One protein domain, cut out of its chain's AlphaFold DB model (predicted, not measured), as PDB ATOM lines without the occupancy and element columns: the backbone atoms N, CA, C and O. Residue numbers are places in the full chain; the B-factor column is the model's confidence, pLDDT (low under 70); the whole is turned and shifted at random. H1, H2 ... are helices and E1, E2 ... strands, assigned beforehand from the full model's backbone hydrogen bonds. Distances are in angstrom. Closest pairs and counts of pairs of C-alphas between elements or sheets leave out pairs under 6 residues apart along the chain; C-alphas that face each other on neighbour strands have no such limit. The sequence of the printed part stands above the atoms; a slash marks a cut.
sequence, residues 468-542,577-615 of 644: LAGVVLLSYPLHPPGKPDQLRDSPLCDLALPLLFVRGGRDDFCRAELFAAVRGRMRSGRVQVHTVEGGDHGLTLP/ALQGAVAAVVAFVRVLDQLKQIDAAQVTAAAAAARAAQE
ATOM      1  N   LEU A 468     150.257 165.890  83.242       63.25
ATOM      2  CA  LEU A 468     151.664 165.982  83.636       63.25
ATOM      3  C   LEU A 468     152.454 166.838  82.638       63.25
ATOM      4  O   LEU A 468     152.382 166.613  81.436       63.25
ATOM      5  N   ALA A 469     153.245 167.791  83.137       70.62
ATOM      6  CA  ALA A 469     154.154 168.601  82.316       70.62
ATOM      7  C   ALA A 469     155.443 167.851  81.935       70.62
ATOM      8  O   ALA A 469     156.087 168.187  80.945       70.62
ATOM      9  N   GLY A 470     155.844 166.861  82.733       74.88
ATOM     10  CA  GLY A 470     157.072 166.093  82.551       74.88
ATOM     11  C   GLY A 470     157.317 165.126  83.709       74.88
ATOM     12  O   GLY A 470     156.624 165.174  84.733       74.88
ATOM     13  N   VAL A 471     158.302 164.242  83.541       77.88
ATOM     14  CA  VAL A 471     158.617 163.176  84.508       77.88
ATOM     15  C   VAL A 471     160.105 163.179  84.858       77.88
ATOM     16  O   VAL A 471     160.957 163.240  83.972       77.88
ATOM     17  N   VAL A 472     160.418 163.071  86.151       78.69
ATOM     18  CA  VAL A 472     161.784 162.862  86.657       78.69
ATOM     19  C   VAL A 472     161.953 161.403  87.087       78.69
ATOM     20  O   VAL A 472     161.133 160.850  87.824       78.69
ATOM     21  N   LEU A 473     163.022 160.774  86.603       79.38
ATOM     22  CA  LEU A 473     163.283 159.342  86.706       79.38
ATOM     23  C   LEU A 473     164.638 159.127  87.386       79.38
ATOM     24  O   LEU A 473     165.686 159.423  86.808       79.38
ATOM     25  N   LEU A 474     164.608 158.642  88.629       80.44
ATOM     26  CA  LEU A 474     165.806 158.405  89.441       80.44
ATOM     27  C   LEU A 474     166.211 156.930  89.335       80.44
ATOM     28  O   LEU A 474     165.439 156.058  89.738       80.44
ATOM     29  N   SER A 475     167.400 156.676  88.784       77.56
ATOM     30  CA  SER A 475     167.979 155.342  88.552       77.56
ATOM     31  C   SER A 475     166.966 154.353  87.948       77.56
ATOM     32  O   SER A 475     166.617 153.330  88.530       77.56
ATOM     33  N   TYR A 476     166.430 154.703  86.778       78.94
ATOM     34  CA  TYR A 476     165.428 153.931  86.038       78.94
ATOM     35  C   TYR A 476     165.704 154.071  84.525       78.94
ATOM     36  O   TYR A 476     166.154 155.147  84.121       78.94
ATOM     37  N   PRO A 477     165.450 153.067  83.657       80.81
ATOM     38  CA  PRO A 477     164.838 151.751  83.902       80.81
ATOM     39  C   PRO A 477     165.725 150.782  84.701       80.81
ATOM     40  O   PRO A 477     166.862 151.093  85.024       80.81
ATOM     41  N   LEU A 478     165.185 149.607  85.045       81.00
ATOM     42  CA  LEU A 478     165.817 148.610  85.926       81.00
ATOM     43  C   LEU A 478     165.693 147.205  85.356       81.00
ATOM     44  O   LEU A 478     164.587 146.835  84.965       81.00
ATOM     45  N   HIS A 479     166.721 146.370  85.438       80.69
ATOM     46  CA  HIS A 479     166.536 144.920  85.343       80.69
ATOM     47  C   HIS A 479     166.643 144.235  86.720       80.69
ATOM     48  O   HIS A 479     167.261 144.780  87.634       80.69
ATOM     49  N   PRO A 480     166.059 143.036  86.924       75.38
ATOM     50  CA  PRO A 480     166.333 142.223  88.107       75.38
ATOM     51  C   PRO A 480     167.834 141.892  88.239       75.38
ATOM     52  O   PRO A 480     168.533 141.818  87.220       75.38
ATOM     53  N   PRO A 481     168.341 141.629  89.461       71.31
ATOM     54  CA  PRO A 481     169.726 141.204  89.665       71.31
ATOM     55  C   PRO A 481     170.087 140.007  88.771       71.31
ATOM     56  O   PRO A 481     169.390 138.991  88.782       71.31
ATOM     57  N   GLY A 482     171.160 140.135  87.984       72.75
ATOM     58  CA  GLY A 482     171.651 139.074  87.095       72.75
ATOM     59  C   GLY A 482     170.772 138.743  85.879       72.75
ATOM     60  O   GLY A 482     170.975 137.691  85.281       72.75
ATOM     61  N   LYS A 483     169.798 139.589  85.509       79.06
ATOM     62  CA  LYS A 483     168.907 139.365  84.351       79.06
ATOM     63  C   LYS A 483     168.828 140.583  83.414       79.06
ATOM     64  O   LYS A 483     167.744 141.155  83.303       79.06
ATOM     65  N   PRO A 484     169.933 141.001  82.766       80.81
ATOM     66  CA  PRO A 484     170.001 142.251  81.997       80.81
ATOM     67  C   PRO A 484     168.908 142.400  80.929       80.81
ATOM     68  O   PRO A 484     168.431 143.507  80.692       80.81
ATOM     69  N   ASP A 485     168.458 141.286  80.352       77.50
ATOM     70  CA  ASP A 485     167.449 141.229  79.287       77.50
ATOM     71  C   ASP A 485     166.012 141.461  79.795       77.50
ATOM     72  O   ASP A 485     165.100 141.705  79.011       77.50
ATOM     73  N   GLN A 486     165.782 141.408  81.115       80.12
ATOM     74  CA  GLN A 486     164.474 141.641  81.748       80.12
ATOM     75  C   GLN A 486     164.323 143.098  82.216       80.12
ATOM     76  O   GLN A 486     163.875 143.376  83.333       80.12
ATOM     77  N   LEU A 487     164.736 144.033  81.360       82.06
ATOM     78  CA  LEU A 487     164.728 145.469  81.618       82.06
ATOM     79  C   LEU A 487     163.288 146.012  81.696       82.06
ATOM     80  O   LEU A 487     162.446 145.753  80.844       82.06
ATOM     81  N   ARG A 488     162.982 146.776  82.748       79.19
ATOM     82  CA  ARG A 488     161.677 147.408  82.997       79.19
ATOM     83  C   ARG A 488     161.589 148.729  82.238       79.19
ATOM     84  O   ARG A 488     161.601 149.784  82.865       79.19
ATOM     85  N   ASP A 489     161.537 148.658  80.915       80.19
ATOM     86  CA  ASP A 489     161.641 149.810  80.017       80.19
ATOM     87  C   ASP A 489     160.341 150.184  79.287       80.19
ATOM     88  O   ASP A 489     160.135 151.368  79.049       80.19
ATOM     89  N   SER A 490     159.450 149.227  78.998       75.19
ATOM     90  CA  SER A 490     158.194 149.440  78.250       75.19
ATOM     91  C   SER A 490     157.426 150.731  78.609       75.19
ATOM     92  O   SER A 490     157.106 151.471  77.682       75.19
ATOM     93  N   PRO A 491     157.204 151.091  79.894       75.12
ATOM     94  CA  PRO A 491     156.485 152.321  80.254       75.12
ATOM     95  C   PRO A 491     157.175 153.635  79.840       75.12
ATOM     96  O   PRO A 491     156.579 154.695  79.992       75.12
ATOM     97  N   LEU A 492     158.427 153.590  79.368       79.44
ATOM     98  CA  LEU A 492     159.177 154.731  78.826       79.44
ATOM     99  C   LEU A 492     159.015 154.870  77.308       79.44
ATOM    100  O   LEU A 492     159.160 155.971  76.782       79.44
ATOM    101  N   CYS A 493     158.712 153.777  76.605       80.69
ATOM    102  CA  CYS A 493     158.425 153.808  75.172       80.69
ATOM    103  C   CYS A 493     157.123 154.573  74.896       80.69
ATOM    104  O   CYS A 493     157.047 155.323  73.925       80.69
ATOM    105  N   ASP A 494     156.140 154.437  75.788       77.06
ATOM    106  CA  ASP A 494     154.802 155.027  75.659       77.06
ATOM    107  C   ASP A 494     154.729 156.511  76.081       77.06
ATOM    108  O   ASP A 494     153.721 157.169  75.838       77.06
ATOM    109  N   LEU A 495     155.779 157.065  76.705       76.25
ATOM    110  CA  LEU A 495     155.802 158.457  77.169       76.25
ATOM    111  C   LEU A 495     156.232 159.426  76.055       76.25
ATOM    112  O   LEU A 495     157.382 159.406  75.615       76.25
ATOM    113  N   ALA A 496     155.326 160.329  75.664       77.12
ATOM    114  CA  ALA A 496     155.613 161.473  74.791       77.12
ATOM    115  C   ALA A 496     156.126 162.717  75.555       77.12
ATOM    116  O   ALA A 496     156.830 163.555  74.985       77.12
ATOM    117  N   LEU A 497     155.808 162.826  76.852       80.44
ATOM    118  CA  LEU A 497     156.173 163.956  77.717       80.44
ATOM    119  C   LEU A 497     157.695 164.182  77.816       80.44
ATOM    120  O   LEU A 497     158.466 163.231  77.664       80.44
ATOM    121  N   PRO A 498     158.163 165.401  78.150       83.75
ATOM    122  CA  PRO A 498     159.560 165.634  78.504       83.75
ATOM    123  C   PRO A 498     160.004 164.768  79.694       83.75
ATOM    124  O   PRO A 498     159.289 164.660  80.696       83.75
ATOM    125  N   LEU A 499     161.202 164.189  79.600       84.00
ATOM    126  CA  LEU A 499     161.774 163.297  80.614       84.00
ATOM    127  C   LEU A 499     163.137 163.815  81.085       84.00
ATOM    128  O   LEU A 499     163.974 164.174  80.258       84.00
ATOM    129  N   LEU A 500     163.396 163.764  82.393       85.81
ATOM    130  CA  LEU A 500     164.740 163.881  82.962       85.81
ATOM    131  C   LEU A 500     165.127 162.570  83.647       85.81
ATOM    132  O   LEU A 500     164.463 162.137  84.586       85.81
ATOM    133  N   PHE A 501     166.249 161.994  83.231       85.88
ATOM    134  CA  PHE A 501     166.884 160.870  83.911       85.88
ATOM    135  C   PHE A 501     168.043 161.351  84.784       85.88
ATOM    136  O   PHE A 501     168.929 162.050  84.295       85.88
ATOM    137  N   VAL A 502     168.081 160.924  86.046       83.31
ATOM    138  CA  VAL A 502     169.244 161.069  86.937       83.31
ATOM    139  C   VAL A 502     169.720 159.666  87.302       83.31
ATOM    140  O   VAL A 502     168.935 158.871  87.815       83.31
ATOM    141  N   ARG A 503     170.980 159.334  87.007       87.75
ATOM    142  CA  ARG A 503     171.503 157.959  87.116       87.75
ATOM    143  C   ARG A 503     172.965 157.918  87.543       87.75
ATOM    144  O   ARG A 503     173.709 158.856  87.271       87.75
ATOM    145  N   GLY A 504     173.393 156.812  88.143       83.00
ATOM    146  CA  GLY A 504     174.807 156.546  88.399       83.00
ATOM    147  C   GLY A 504     175.563 156.136  87.130       83.00
ATOM    148  O   GLY A 504     175.028 155.412  86.288       83.00
ATOM    149  N   GLY A 505     176.820 156.566  86.992       84.31
ATOM    150  CA  GLY A 505     177.728 156.088  85.938       84.31
ATOM    151  C   GLY A 505     178.178 154.629  86.123       84.31
ATOM    152  O   GLY A 505     178.620 153.989  85.172       84.31
ATOM    153  N   ARG A 506     178.031 154.083  87.337       81.75
ATOM    154  CA  ARG A 506     178.322 152.695  87.733       81.75
ATOM    155  C   ARG A 506     177.052 151.968  88.210       81.75
ATOM    156  O   ARG A 506     177.055 151.297  89.238       81.75
ATOM    157  N   ASP A 507     175.946 152.146  87.489       83.50
ATOM    158  CA  ASP A 507     174.671 151.480  87.778       83.50
ATOM    159  C   ASP A 507     174.626 150.045  87.209       83.50
ATOM    160  O   ASP A 507     174.434 149.839  86.009       83.50
ATOM    161  N   ASP A 508     174.760 149.049  88.092       77.44
ATOM    162  CA  ASP A 508     174.705 147.614  87.762       77.44
ATOM    163  C   ASP A 508     173.304 147.110  87.339       77.44
ATOM    164  O   ASP A 508     173.190 146.002  86.813       77.44
ATOM    165  N   PHE A 509     172.234 147.891  87.551       77.69
ATOM    166  CA  PHE A 509     170.855 147.563  87.140       77.69
ATOM    167  C   PHE A 509     170.427 148.273  85.851       77.69
ATOM    168  O   PHE A 509     169.374 147.959  85.284       77.69
ATOM    169  N   CYS A 510     171.235 149.232  85.391       80.19
ATOM    170  CA  CYS A 510     171.082 149.912  84.116       80.19
ATOM    171  C   CYS A 510     172.434 150.456  83.630       80.19
ATOM    172  O   CYS A 510     172.699 151.658  83.699       80.19
ATOM    173  N   ARG A 511     173.296 149.575  83.104       84.38
ATOM    174  CA  ARG A 511     174.590 149.964  82.506       84.38
ATOM    175  C   ARG A 511     174.423 150.948  81.337       84.38
ATOM    176  O   ARG A 511     173.348 151.053  80.738       84.38
ATOM    177  N   ALA A 512     175.485 151.682  80.994       82.06
ATOM    178  CA  ALA A 512     175.456 152.758  79.992       82.06
ATOM    179  C   ALA A 512     174.806 152.339  78.654       82.06
ATOM    180  O   ALA A 512     173.903 153.025  78.173       82.06
ATOM    181  N   GLU A 513     175.202 151.181  78.120       83.56
ATOM    182  CA  GLU A 513     174.694 150.607  76.865       83.56
ATOM    183  C   GLU A 513     173.199 150.258  76.910       83.56
ATOM    184  O   GLU A 513     172.467 150.603  75.984       83.56
ATOM    185  N   LEU A 514     172.722 149.611  77.987       84.06
ATOM    186  CA  LEU A 514     171.307 149.234  78.114       84.06
ATOM    187  C   LEU A 514     170.420 150.478  78.082       84.06
ATOM    188  O   LEU A 514     169.433 150.520  77.353       84.06
ATOM    189  N   PHE A 515     170.812 151.524  78.809       87.75
ATOM    190  CA  PHE A 515     170.105 152.801  78.785       87.75
ATOM    191  C   PHE A 515     170.088 153.440  77.390       87.75
ATOM    192  O   PHE A 515     169.046 153.932  76.959       87.75
ATOM    193  N   ALA A 516     171.208 153.415  76.659       86.38
ATOM    194  CA  ALA A 516     171.260 153.927  75.289       86.38
ATOM    195  C   ALA A 516     170.291 153.166  74.362       86.38
ATOM    196  O   ALA A 516     169.555 153.794  73.596       86.38
ATOM    197  N   ALA A 517     170.216 151.838  74.505       85.62
ATOM    198  CA  ALA A 517     169.283 150.980  73.776       85.62
ATOM    199  C   ALA A 517     167.806 151.167  74.184       85.62
ATOM    200  O   ALA A 517     166.917 150.831  73.404       85.62
ATOM    201  N   VAL A 518     167.507 151.701  75.376       85.81
ATOM    202  CA  VAL A 518     166.145 152.161  75.725       85.81
ATOM    203  C   VAL A 518     165.874 153.542  75.149       85.81
ATOM    204  O   VAL A 518     164.818 153.750  74.566       85.81
ATOM    205  N   ARG A 519     166.821 154.485  75.253       86.31
ATOM    206  CA  ARG A 519     166.651 155.856  74.744       86.31
ATOM    207  C   ARG A 519     166.349 155.876  73.243       86.31
ATOM    208  O   ARG A 519     165.514 156.661  72.819       86.31
ATOM    209  N   GLY A 520     166.949 154.972  72.465       83.88
ATOM    210  CA  GLY A 520     166.631 154.779  71.041       83.88
ATOM    211  C   GLY A 520     165.236 154.200  70.738       83.88
ATOM    212  O   GLY A 520     164.883 154.084  69.571       83.88
ATOM    213  N   ARG A 521     164.450 153.826  71.759       84.12
ATOM    214  CA  ARG A 521     163.070 153.308  71.658       84.12
ATOM    215  C   ARG A 521     162.030 154.180  72.383       84.12
ATOM    216  O   ARG A 521     160.854 153.825  72.396       84.12
ATOM    217  N   MET A 522     162.433 155.297  72.992       86.69
ATOM    218  CA  MET A 522     161.504 156.243  73.626       86.69
ATOM    219  C   MET A 522     160.792 157.089  72.562       86.69
ATOM    220  O   MET A 522     161.431 157.546  71.618       86.69
ATOM    221  N   ARG A 523     159.487 157.347  72.734       78.69
ATOM    222  CA  ARG A 523     158.732 158.273  71.868       78.69
ATOM    223  C   ARG A 523     158.990 159.750  72.175       78.69
ATOM    224  O   ARG A 523     158.865 160.581  71.280       78.69
ATOM    225  N   SER A 524     159.349 160.092  73.414       79.75
ATOM    226  CA  SER A 524     159.651 161.473  73.806       79.75
ATOM    227  C   SER A 524     160.842 162.043  73.031       79.75
ATOM    228  O   SER A 524     161.977 161.596  73.185       79.75
ATOM    229  N   GLY A 525     160.602 163.112  72.268       74.62
ATOM    230  CA  GLY A 525     161.659 163.913  71.639       74.62
ATOM    231  C   GLY A 525     162.390 164.861  72.602       74.62
ATOM    232  O   GLY A 525     163.241 165.632  72.167       74.62
ATOM    233  N   ARG A 526     162.050 164.862  73.902       82.00
ATOM    234  CA  ARG A 526     162.540 165.825  74.909       82.00
ATOM    235  C   ARG A 526     163.132 165.103  76.130       82.00
ATOM    236  O   ARG A 526     162.681 165.292  77.258       82.00
ATOM    237  N   VAL A 527     164.149 164.270  75.893       86.94
ATOM    238  CA  VAL A 527     164.835 163.468  76.926       86.94
ATOM    239  C   VAL A 527     166.159 164.108  77.354       86.94
ATOM    240  O   VAL A 527     167.117 164.153  76.584       86.94
ATOM    241  N   GLN A 528     166.235 164.536  78.614       86.62
ATOM    242  CA  GLN A 528     167.460 164.983  79.282       86.62
ATOM    243  C   GLN A 528     168.037 163.869  80.170       86.62
ATOM    244  O   GLN A 528     167.303 163.042  80.713       86.62
ATOM    245  N   VAL A 529     169.364 163.839  80.328       88.81
ATOM    246  CA  VAL A 529     170.072 162.820  81.119       88.81
ATOM    247  C   VAL A 529     171.199 163.479  81.908       88.81
ATOM    248  O   VAL A 529     172.054 164.139  81.323       88.81
ATOM    249  N   HIS A 530     171.216 163.265  83.220       86.31
ATOM    250  CA  HIS A 530     172.290 163.660  84.122       86.31
ATOM    251  C   HIS A 530     172.934 162.407  84.729       86.31
ATOM    252  O   HIS A 530     172.278 161.637  85.437       86.31
ATOM    253  N   THR A 531     174.220 162.198  84.445       89.44
ATOM    254  CA  THR A 531     175.001 161.085  84.997       89.44
ATOM    255  C   THR A 531     175.798 161.566  86.204       89.44
ATOM    256  O   THR A 531     176.612 162.479  86.095       89.44
ATOM    257  N   VAL A 532     175.600 160.917  87.349       85.19
ATOM    258  CA  VAL A 532     176.478 161.036  88.514       85.19
ATOM    259  C   VAL A 532     177.702 160.157  88.268       85.19
ATOM    260  O   VAL A 532     177.653 158.934  88.435       85.19
ATOM    261  N   GLU A 533     178.795 160.774  87.821       87.50
ATOM    262  CA  GLU A 533     180.019 160.059  87.457       87.50
ATOM    263  C   GLU A 533     180.608 159.270  88.632       87.50
ATOM    264  O   GLU A 533     180.737 159.766  89.748       87.50
ATOM    265  N   GLY A 534     180.923 157.996  88.388       81.81
ATOM    266  CA  GLY A 534     181.355 157.045  89.421       81.81
ATOM    267  C   GLY A 534     180.263 156.570  90.399       81.81
ATOM    268  O   GLY A 534     180.492 155.582  91.105       81.81
ATOM    269  N   GLY A 535     179.091 157.210  90.424       82.81
ATOM    270  CA  GLY A 535     177.973 156.855  91.302       82.81
ATOM    271  C   GLY A 535     177.361 155.502  90.969       82.81
ATOM    272  O   GLY A 535     177.219 155.154  89.798       82.81
ATOM    273  N   ASP A 536     177.009 154.741  91.998       80.50
ATOM    274  CA  ASP A 536     176.267 153.489  91.872       80.50
ATOM    275  C   ASP A 536     174.761 153.717  91.622       80.50
ATOM    276  O   ASP A 536     174.296 154.838  91.394       80.50
ATOM    277  N   HIS A 537     173.980 152.638  91.676       81.00
ATOM    278  CA  HIS A 537     172.525 152.683  91.531       81.00
ATOM    279  C   HIS A 537     171.821 153.615  92.540       81.00
ATOM    280  O   HIS A 537     170.824 154.257  92.211       81.00
ATOM    281  N   GLY A 538     172.349 153.730  93.762       74.94
ATOM    282  CA  GLY A 538     171.874 154.652  94.797       74.94
ATOM    283  C   GLY A 538     172.481 156.054  94.691       74.94
ATOM    284  O   GLY A 538     172.479 156.780  95.683       74.94
ATOM    285  N   LEU A 539     173.048 156.416  93.531       79.38
ATOM    286  CA  LEU A 539     173.802 157.652  93.285       79.38
ATOM    287  C   LEU A 539     174.973 157.853  94.270       79.38
ATOM    288  O   LEU A 539     175.406 158.981  94.517       79.38
ATOM    289  N   THR A 540     175.490 156.763  94.846       79.06
ATOM    290  CA  THR A 540     176.543 156.793  95.865       79.06
ATOM    291  C   THR A 540     177.912 156.550  95.235       79.06
ATOM    292  O   THR A 540     178.131 155.573  94.516       79.06
ATOM    293  N   LEU A 541     178.856 157.451  95.495       82.81
ATOM    294  CA  LEU A 541     180.240 157.343  95.050       82.81
ATOM    295  C   LEU A 541     181.007 156.315  95.901       82.81
ATOM    296  O   LEU A 541     180.808 156.231  97.119       82.81
ATOM    297  N   PRO A 542     181.948 155.556  95.309       76.62
ATOM    298  CA  PRO A 542     182.839 154.701  96.079       76.62
ATOM    299  C   PRO A 542     183.752 155.563  96.962       76.62
ATOM    300  O   PRO A 542     184.506 156.401  96.465       76.62
ATOM    301  N   ALA A 577     178.345 165.878  93.776       71.50
ATOM    302  CA  ALA A 577     177.559 165.017  92.892       71.50
ATOM    303  C   ALA A 577     176.039 165.179  93.094       71.50
ATOM    304  O   ALA A 577     175.289 165.323  92.125       71.50
ATOM    305  N   LEU A 578     175.573 165.197  94.348       71.94
ATOM    306  CA  LEU A 578     174.154 165.386  94.666       71.94
ATOM    307  C   LEU A 578     173.679 166.818  94.371       71.94
ATOM    308  O   LEU A 578     172.571 166.998  93.865       71.94
ATOM    309  N   GLN A 579     174.516 167.831  94.612       70.31
ATOM    310  CA  GLN A 579     174.236 169.219  94.228       70.31
ATOM    311  C   GLN A 579     174.088 169.359  92.700       70.31
ATOM    312  O   GLN A 579     173.149 170.011  92.240       70.31
ATOM    313  N   GLY A 580     174.937 168.688  91.910       69.12
ATOM    314  CA  GLY A 580     174.817 168.623  90.448       69.12
ATOM    315  C   GLY A 580     173.500 167.996  89.976       69.12
ATOM    316  O   GLY A 580     172.820 168.556  89.113       69.12
ATOM    317  N   ALA A 581     173.087 166.890  90.599       69.25
ATOM    318  CA  ALA A 581     171.812 166.237  90.308       69.25
ATOM    319  C   ALA A 581     170.601 167.132  90.640       69.25
ATOM    320  O   ALA A 581     169.669 167.237  89.841       69.25
ATOM    321  N   VAL A 582     170.624 167.833  91.781       70.50
ATOM    322  CA  VAL A 582     169.580 168.806  92.154       70.50
ATOM    323  C   VAL A 582     169.544 169.982  91.174       70.50
ATOM    324  O   VAL A 582     168.462 170.380  90.738       70.50
ATOM    325  N   ALA A 583     170.702 170.505  90.758       68.56
ATOM    326  CA  ALA A 583     170.781 171.573  89.764       68.56
ATOM    327  C   ALA A 583     170.183 171.154  88.407       68.56
ATOM    328  O   ALA A 583     169.472 171.947  87.788       68.56
ATOM    329  N   ALA A 584     170.390 169.903  87.976       67.31
ATOM    330  CA  ALA A 584     169.771 169.359  86.767       67.31
ATOM    331  C   ALA A 584     168.236 169.272  86.876       67.31
ATOM    332  O   ALA A 584     167.536 169.647  85.934       67.31
ATOM    333  N   VAL A 585     167.695 168.860  88.031       68.25
ATOM    334  CA  VAL A 585     166.238 168.863  88.278       68.25
ATOM    335  C   VAL A 585     165.670 170.287  88.241       68.25
ATOM    336  O   VAL A 585     164.653 170.518  87.589       68.25
ATOM    337  N   VAL A 586     166.336 171.262  88.870       68.12
ATOM    338  CA  VAL A 586     165.910 172.676  88.840       68.12
ATOM    339  C   VAL A 586     165.971 173.255  87.420       68.12
ATOM    340  O   VAL A 586     165.053 173.967  87.009       68.12
ATOM    341  N   ALA A 587     167.008 172.934  86.643       71.50
ATOM    342  CA  ALA A 587     167.117 173.345  85.244       71.50
ATOM    343  C   ALA A 587     165.995 172.743  84.380       71.50
ATOM    344  O   ALA A 587     165.365 173.462  83.607       71.50
ATOM    345  N   PHE A 588     165.683 171.457  84.557       75.94
ATOM    346  CA  PHE A 588     164.578 170.797  83.859       75.94
ATOM    347  C   PHE A 588     163.216 171.414  84.208       75.94
ATOM    348  O   PHE A 588     162.437 171.702  83.304       75.94
ATOM    349  N   VAL A 589     162.947 171.715  85.486       71.81
ATOM    350  CA  VAL A 589     161.712 172.409  85.901       71.81
ATOM    351  C   VAL A 589     161.595 173.797  85.256       71.81
ATOM    352  O   VAL A 589     160.508 174.162  84.813       71.81
ATOM    353  N   ARG A 590     162.699 174.545  85.112       73.94
ATOM    354  CA  ARG A 590     162.707 175.824  84.374       73.94
ATOM    355  C   ARG A 590     162.401 175.649  82.883       73.94
ATOM    356  O   ARG A 590     161.663 176.456  82.333       73.94
ATOM    357  N   VAL A 591     162.906 174.590  82.245       76.75
ATOM    358  CA  VAL A 591     162.558 174.257  80.850       76.75
ATOM    359  C   VAL A 591     161.076 173.889  80.720       76.75
ATOM    360  O   VAL A 591     160.429 174.325  79.773       76.75
ATOM    361  N   LEU A 592     160.505 173.146  81.677       76.38
ATOM    362  CA  LEU A 592     159.063 172.869  81.699       76.38
ATOM    363  C   LEU A 592     158.229 174.148  81.838       76.38
ATOM    364  O   LEU A 592     157.185 174.259  81.199       76.38
ATOM    365  N   ASP A 593     158.672 175.111  82.647       71.31
ATOM    366  CA  ASP A 593     157.961 176.380  82.807       71.31
ATOM    367  C   ASP A 593     158.061 177.267  81.558       71.31
ATOM    368  O   ASP A 593     157.051 177.778  81.082       71.31
ATOM    369  N   GLN A 594     159.239 177.351  80.930       72.75
ATOM    370  CA  GLN A 594     159.407 178.022  79.635       72.75
ATOM    371  C   GLN A 594     158.518 177.412  78.542       72.75
ATOM    372  O   GLN A 594     157.917 178.149  77.764       72.75
ATOM    373  N   LEU A 595     158.377 176.081  78.503       72.69
ATOM    374  CA  LEU A 595     157.451 175.412  77.585       72.69
ATOM    375  C   LEU A 595     155.990 175.794  77.874       72.69
ATOM    376  O   LEU A 595     155.285 176.175  76.945       72.69
ATOM    377  N   LYS A 596     155.557 175.816  79.144       71.00
ATOM    378  CA  LYS A 596     154.215 176.307  79.523       71.00
ATOM    379  C   LYS A 596     153.978 177.759  79.098       71.00
ATOM    380  O   LYS A 596     152.882 178.083  78.653       71.00
ATOM    381  N   GLN A 597     154.979 178.629  79.239       69.25
ATOM    382  CA  GLN A 597     154.890 180.033  78.821       69.25
ATOM    383  C   GLN A 597     154.751 180.160  77.294       69.25
ATOM    384  O   GLN A 597     153.954 180.972  76.828       69.25
ATOM    385  N   ILE A 598     155.462 179.331  76.518       67.38
ATOM    386  CA  ILE A 598     155.332 179.265  75.052       67.38
ATOM    387  C   ILE A 598     153.944 178.753  74.648       67.38
ATOM    388  O   ILE A 598     153.279 179.404  73.844       67.38
ATOM    389  N   ASP A 599     153.480 177.644  75.229       68.75
ATOM    390  CA  ASP A 599     152.167 177.061  74.925       68.75
ATOM    391  C   ASP A 599     151.036 178.056  75.267       68.75
ATOM    392  O   ASP A 599     150.128 178.280  74.465       68.75
ATOM    393  N   ALA A 600     151.120 178.733  76.419       62.78
ATOM    394  CA  ALA A 600     150.171 179.775  76.812       62.78
ATOM    395  C   ALA A 600     150.198 180.980  75.856       62.78
ATOM    396  O   ALA A 600     149.137 181.456  75.444       62.78
ATOM    397  N   ALA A 601     151.388 181.446  75.454       64.50
ATOM    398  CA  ALA A 601     151.531 182.521  74.476       64.50
ATOM    399  C   ALA A 601     150.906 182.139  73.122       64.50
ATOM    400  O   ALA A 601     150.139 182.925  72.564       64.50
ATOM    401  N   GLN A 602     151.146 180.917  72.634       67.44
ATOM    402  CA  GLN A 602     150.550 180.401  71.397       67.44
ATOM    403  C   GLN A 602     149.021 180.306  71.481       67.44
ATOM    404  O   GLN A 602     148.342 180.763  70.564       67.44
ATOM    405  N   VAL A 603     148.461 179.812  72.592       68.19
ATOM    406  CA  VAL A 603     147.002 179.789  72.811       68.19
ATOM    407  C   VAL A 603     146.419 181.206  72.832       68.19
ATOM    408  O   VAL A 603     145.388 181.449  72.203       68.19
ATOM    409  N   THR A 604     147.078 182.175  73.479       74.31
ATOM    410  CA  THR A 604     146.611 183.575  73.446       74.31
ATOM    411  C   THR A 604     146.727 184.218  72.064       74.31
ATOM    412  O   THR A 604     145.830 184.963  71.676       74.31
ATOM    413  N   ALA A 605     147.767 183.894  71.288       70.19
ATOM    414  CA  ALA A 605     147.931 184.374  69.917       70.19
ATOM    415  C   ALA A 605     146.875 183.776  68.970       70.19
ATOM    416  O   ALA A 605     146.279 184.506  68.182       70.19
ATOM    417  N   ALA A 606     146.574 182.480  69.096       66.94
ATOM    418  CA  ALA A 606     145.502 181.822  68.349       66.94
ATOM    419  C   ALA A 606     144.121 182.405  68.700       66.94
ATOM    420  O   ALA A 606     143.331 182.705  67.807       66.94
ATOM    421  N   ALA A 607     143.849 182.653  69.987       69.38
ATOM    422  CA  ALA A 607     142.616 183.305  70.428       69.38
ATOM    423  C   ALA A 607     142.502 184.765  69.941       69.38
ATOM    424  O   ALA A 607     141.405 185.219  69.617       69.38
ATOM    425  N   ALA A 608     143.616 185.499  69.854       73.94
ATOM    426  CA  ALA A 608     143.648 186.845  69.280       73.94
ATOM    427  C   ALA A 608     143.411 186.827  67.759       73.94
ATOM    428  O   ALA A 608     142.612 187.617  67.262       73.94
ATOM    429  N   ALA A 609     144.025 185.890  67.029       75.19
ATOM    430  CA  ALA A 609     143.796 185.708  65.594       75.19
ATOM    431  C   ALA A 609     142.338 185.319  65.285       75.19
ATOM    432  O   ALA A 609     141.741 185.860  64.356       75.19
ATOM    433  N   ALA A 610     141.733 184.447  66.100       71.88
ATOM    434  CA  ALA A 610     140.320 184.089  65.983       71.88
ATOM    435  C   ALA A 610     139.389 185.296  66.199       71.88
ATOM    436  O   ALA A 610     138.426 185.463  65.453       71.88
ATOM    437  N   ARG A 611     139.696 186.179  67.164       77.75
ATOM    438  CA  ARG A 611     138.951 187.435  67.365       77.75
ATOM    439  C   ARG A 611     139.117 188.402  66.200       77.75
ATOM    440  O   ARG A 611     138.115 188.899  65.707       77.75
ATOM    441  N   ALA A 612     140.337 188.600  65.701       76.44
ATOM    442  CA  ALA A 612     140.578 189.449  64.535       76.44
ATOM    443  C   ALA A 612     139.813 188.952  63.289       76.44
ATOM    444  O   ALA A 612     139.272 189.757  62.535       76.44
ATOM    445  N   ALA A 613     139.697 187.632  63.102       73.44
ATOM    446  CA  ALA A 613     138.866 187.043  62.050       73.44
ATOM    447  C   ALA A 613     137.355 187.265  62.283       73.44
ATOM    448  O   ALA A 613     136.626 187.548  61.334       73.44
ATOM    449  N   GLN A 614     136.880 187.183  63.531       72.44
ATOM    450  CA  GLN A 614     135.487 187.486  63.891       72.44
ATOM    451  C   GLN A 614     135.145 188.975  63.728       72.44
ATOM    452  O   GLN A 614     134.068 189.297  63.237       72.44
ATOM    453  N   GLU A 615     136.057 189.881  64.078       78.44
ATOM    454  CA  GLU A 615     135.904 191.330  63.895       78.44
ATOM    455  C   GLU A 615     135.920 191.706  62.403       78.44
ATOM    456  O   GLU A 615     135.074 192.481  61.955       78.44
TER     457      GLU A 615
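Overview. This is residues 468 to 542 and 577 to 615 of the 644 residues of the protein "Protein HIRA" of Tetrabaena socialis (UniProt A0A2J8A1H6). A small parallel sheet of three strands has one very long helix, H3, laid along one face, and H3 runs on far past the sheet as a free arm, residues 597 to 615. The two short helices H1 and H2 lie away from H3, in the links between the strands. The printed part has 114 residues with three named helices and three named strands, in the order E1 H1 E2 H2 E3 H3; the sheet order is E1 E2 E3, and the class is mixed, helices and strands. The whole is loose, with a radius of gyration of the C-alphas of 18.4 A, and the arm lengthens its spans to 67 by 31 by 17 A.

Along the chain. In the sheet, E1 is residues 468 to 474, 17.1 A from first to last C-alpha, and begins at C-alpha 468 (151.664, 165.982, 83.636). E2 is residues 499 to 504 and E3 residues 527 to 532, each 16.6 A long. H3, residues 577 to 615, is 57.2 A long, from C-alpha 577 at (177.559, 165.017, 92.892) to C-alpha 615 at (135.904, 191.330, 63.895). H2 is residues 512 to 519, 10.7 A, and H1 residues 490 to 493, 5.3 A.

Arrangement. E2 is the inner strand, parallel to E1 at 8 degrees, with N 473 and O 500 2.8 A apart, and to E3 at 19 degrees, with N 530 and O 501 2.8 A apart, both within hydrogen-bond range. H3 is on the sheet at a height of 7.1 A, over E2 and E3, and runs along the strands, at 5 degrees to E2 on the local plane; these are two layers, a helix on one face of a sheet. The closest C-alphas of H3 and E3 are those of Ala 577 and Val 532, 6.0 A apart; those of H3 and E1 are Leu 592 and Ala 469, 6.5 A. E1, H1, E2 and E2, H2, E3 are strand-helix-strand units, two parallel neighbour strands with a helix between, each with a right-handed crossover. H2 is only just on the sheet, with 5 pairs of C-alphas within 10 A, and only grazes it with residues 512 to 519. H1 is not on the sheet; H1 and H2 are close but not clearly touching, the C-alphas of Cys 493 and Val 518 being 7.9 A apart. H1 and H2 are each apart from H3. In H2 and H3 every O i to N i+4 pair is within hydrogen-bond range; H1 is too short for such a pair.

Size, cuts and confidence. The C-alphas farthest apart are those of Pro 542 and Glu 615, 67.7 A. Without the free stretch, the body spans 42 by 30 by 17 A. Residues 543 to 576 are not printed, and C-alphas 542 and 577 are 12.0 A apart across the cut. The link from E1 to H1, 15 residues, is long. The mean pLDDT of the printed part is 77.6; 16 residues are under 70, among them 583 to 586 and 597 to 603 in H3.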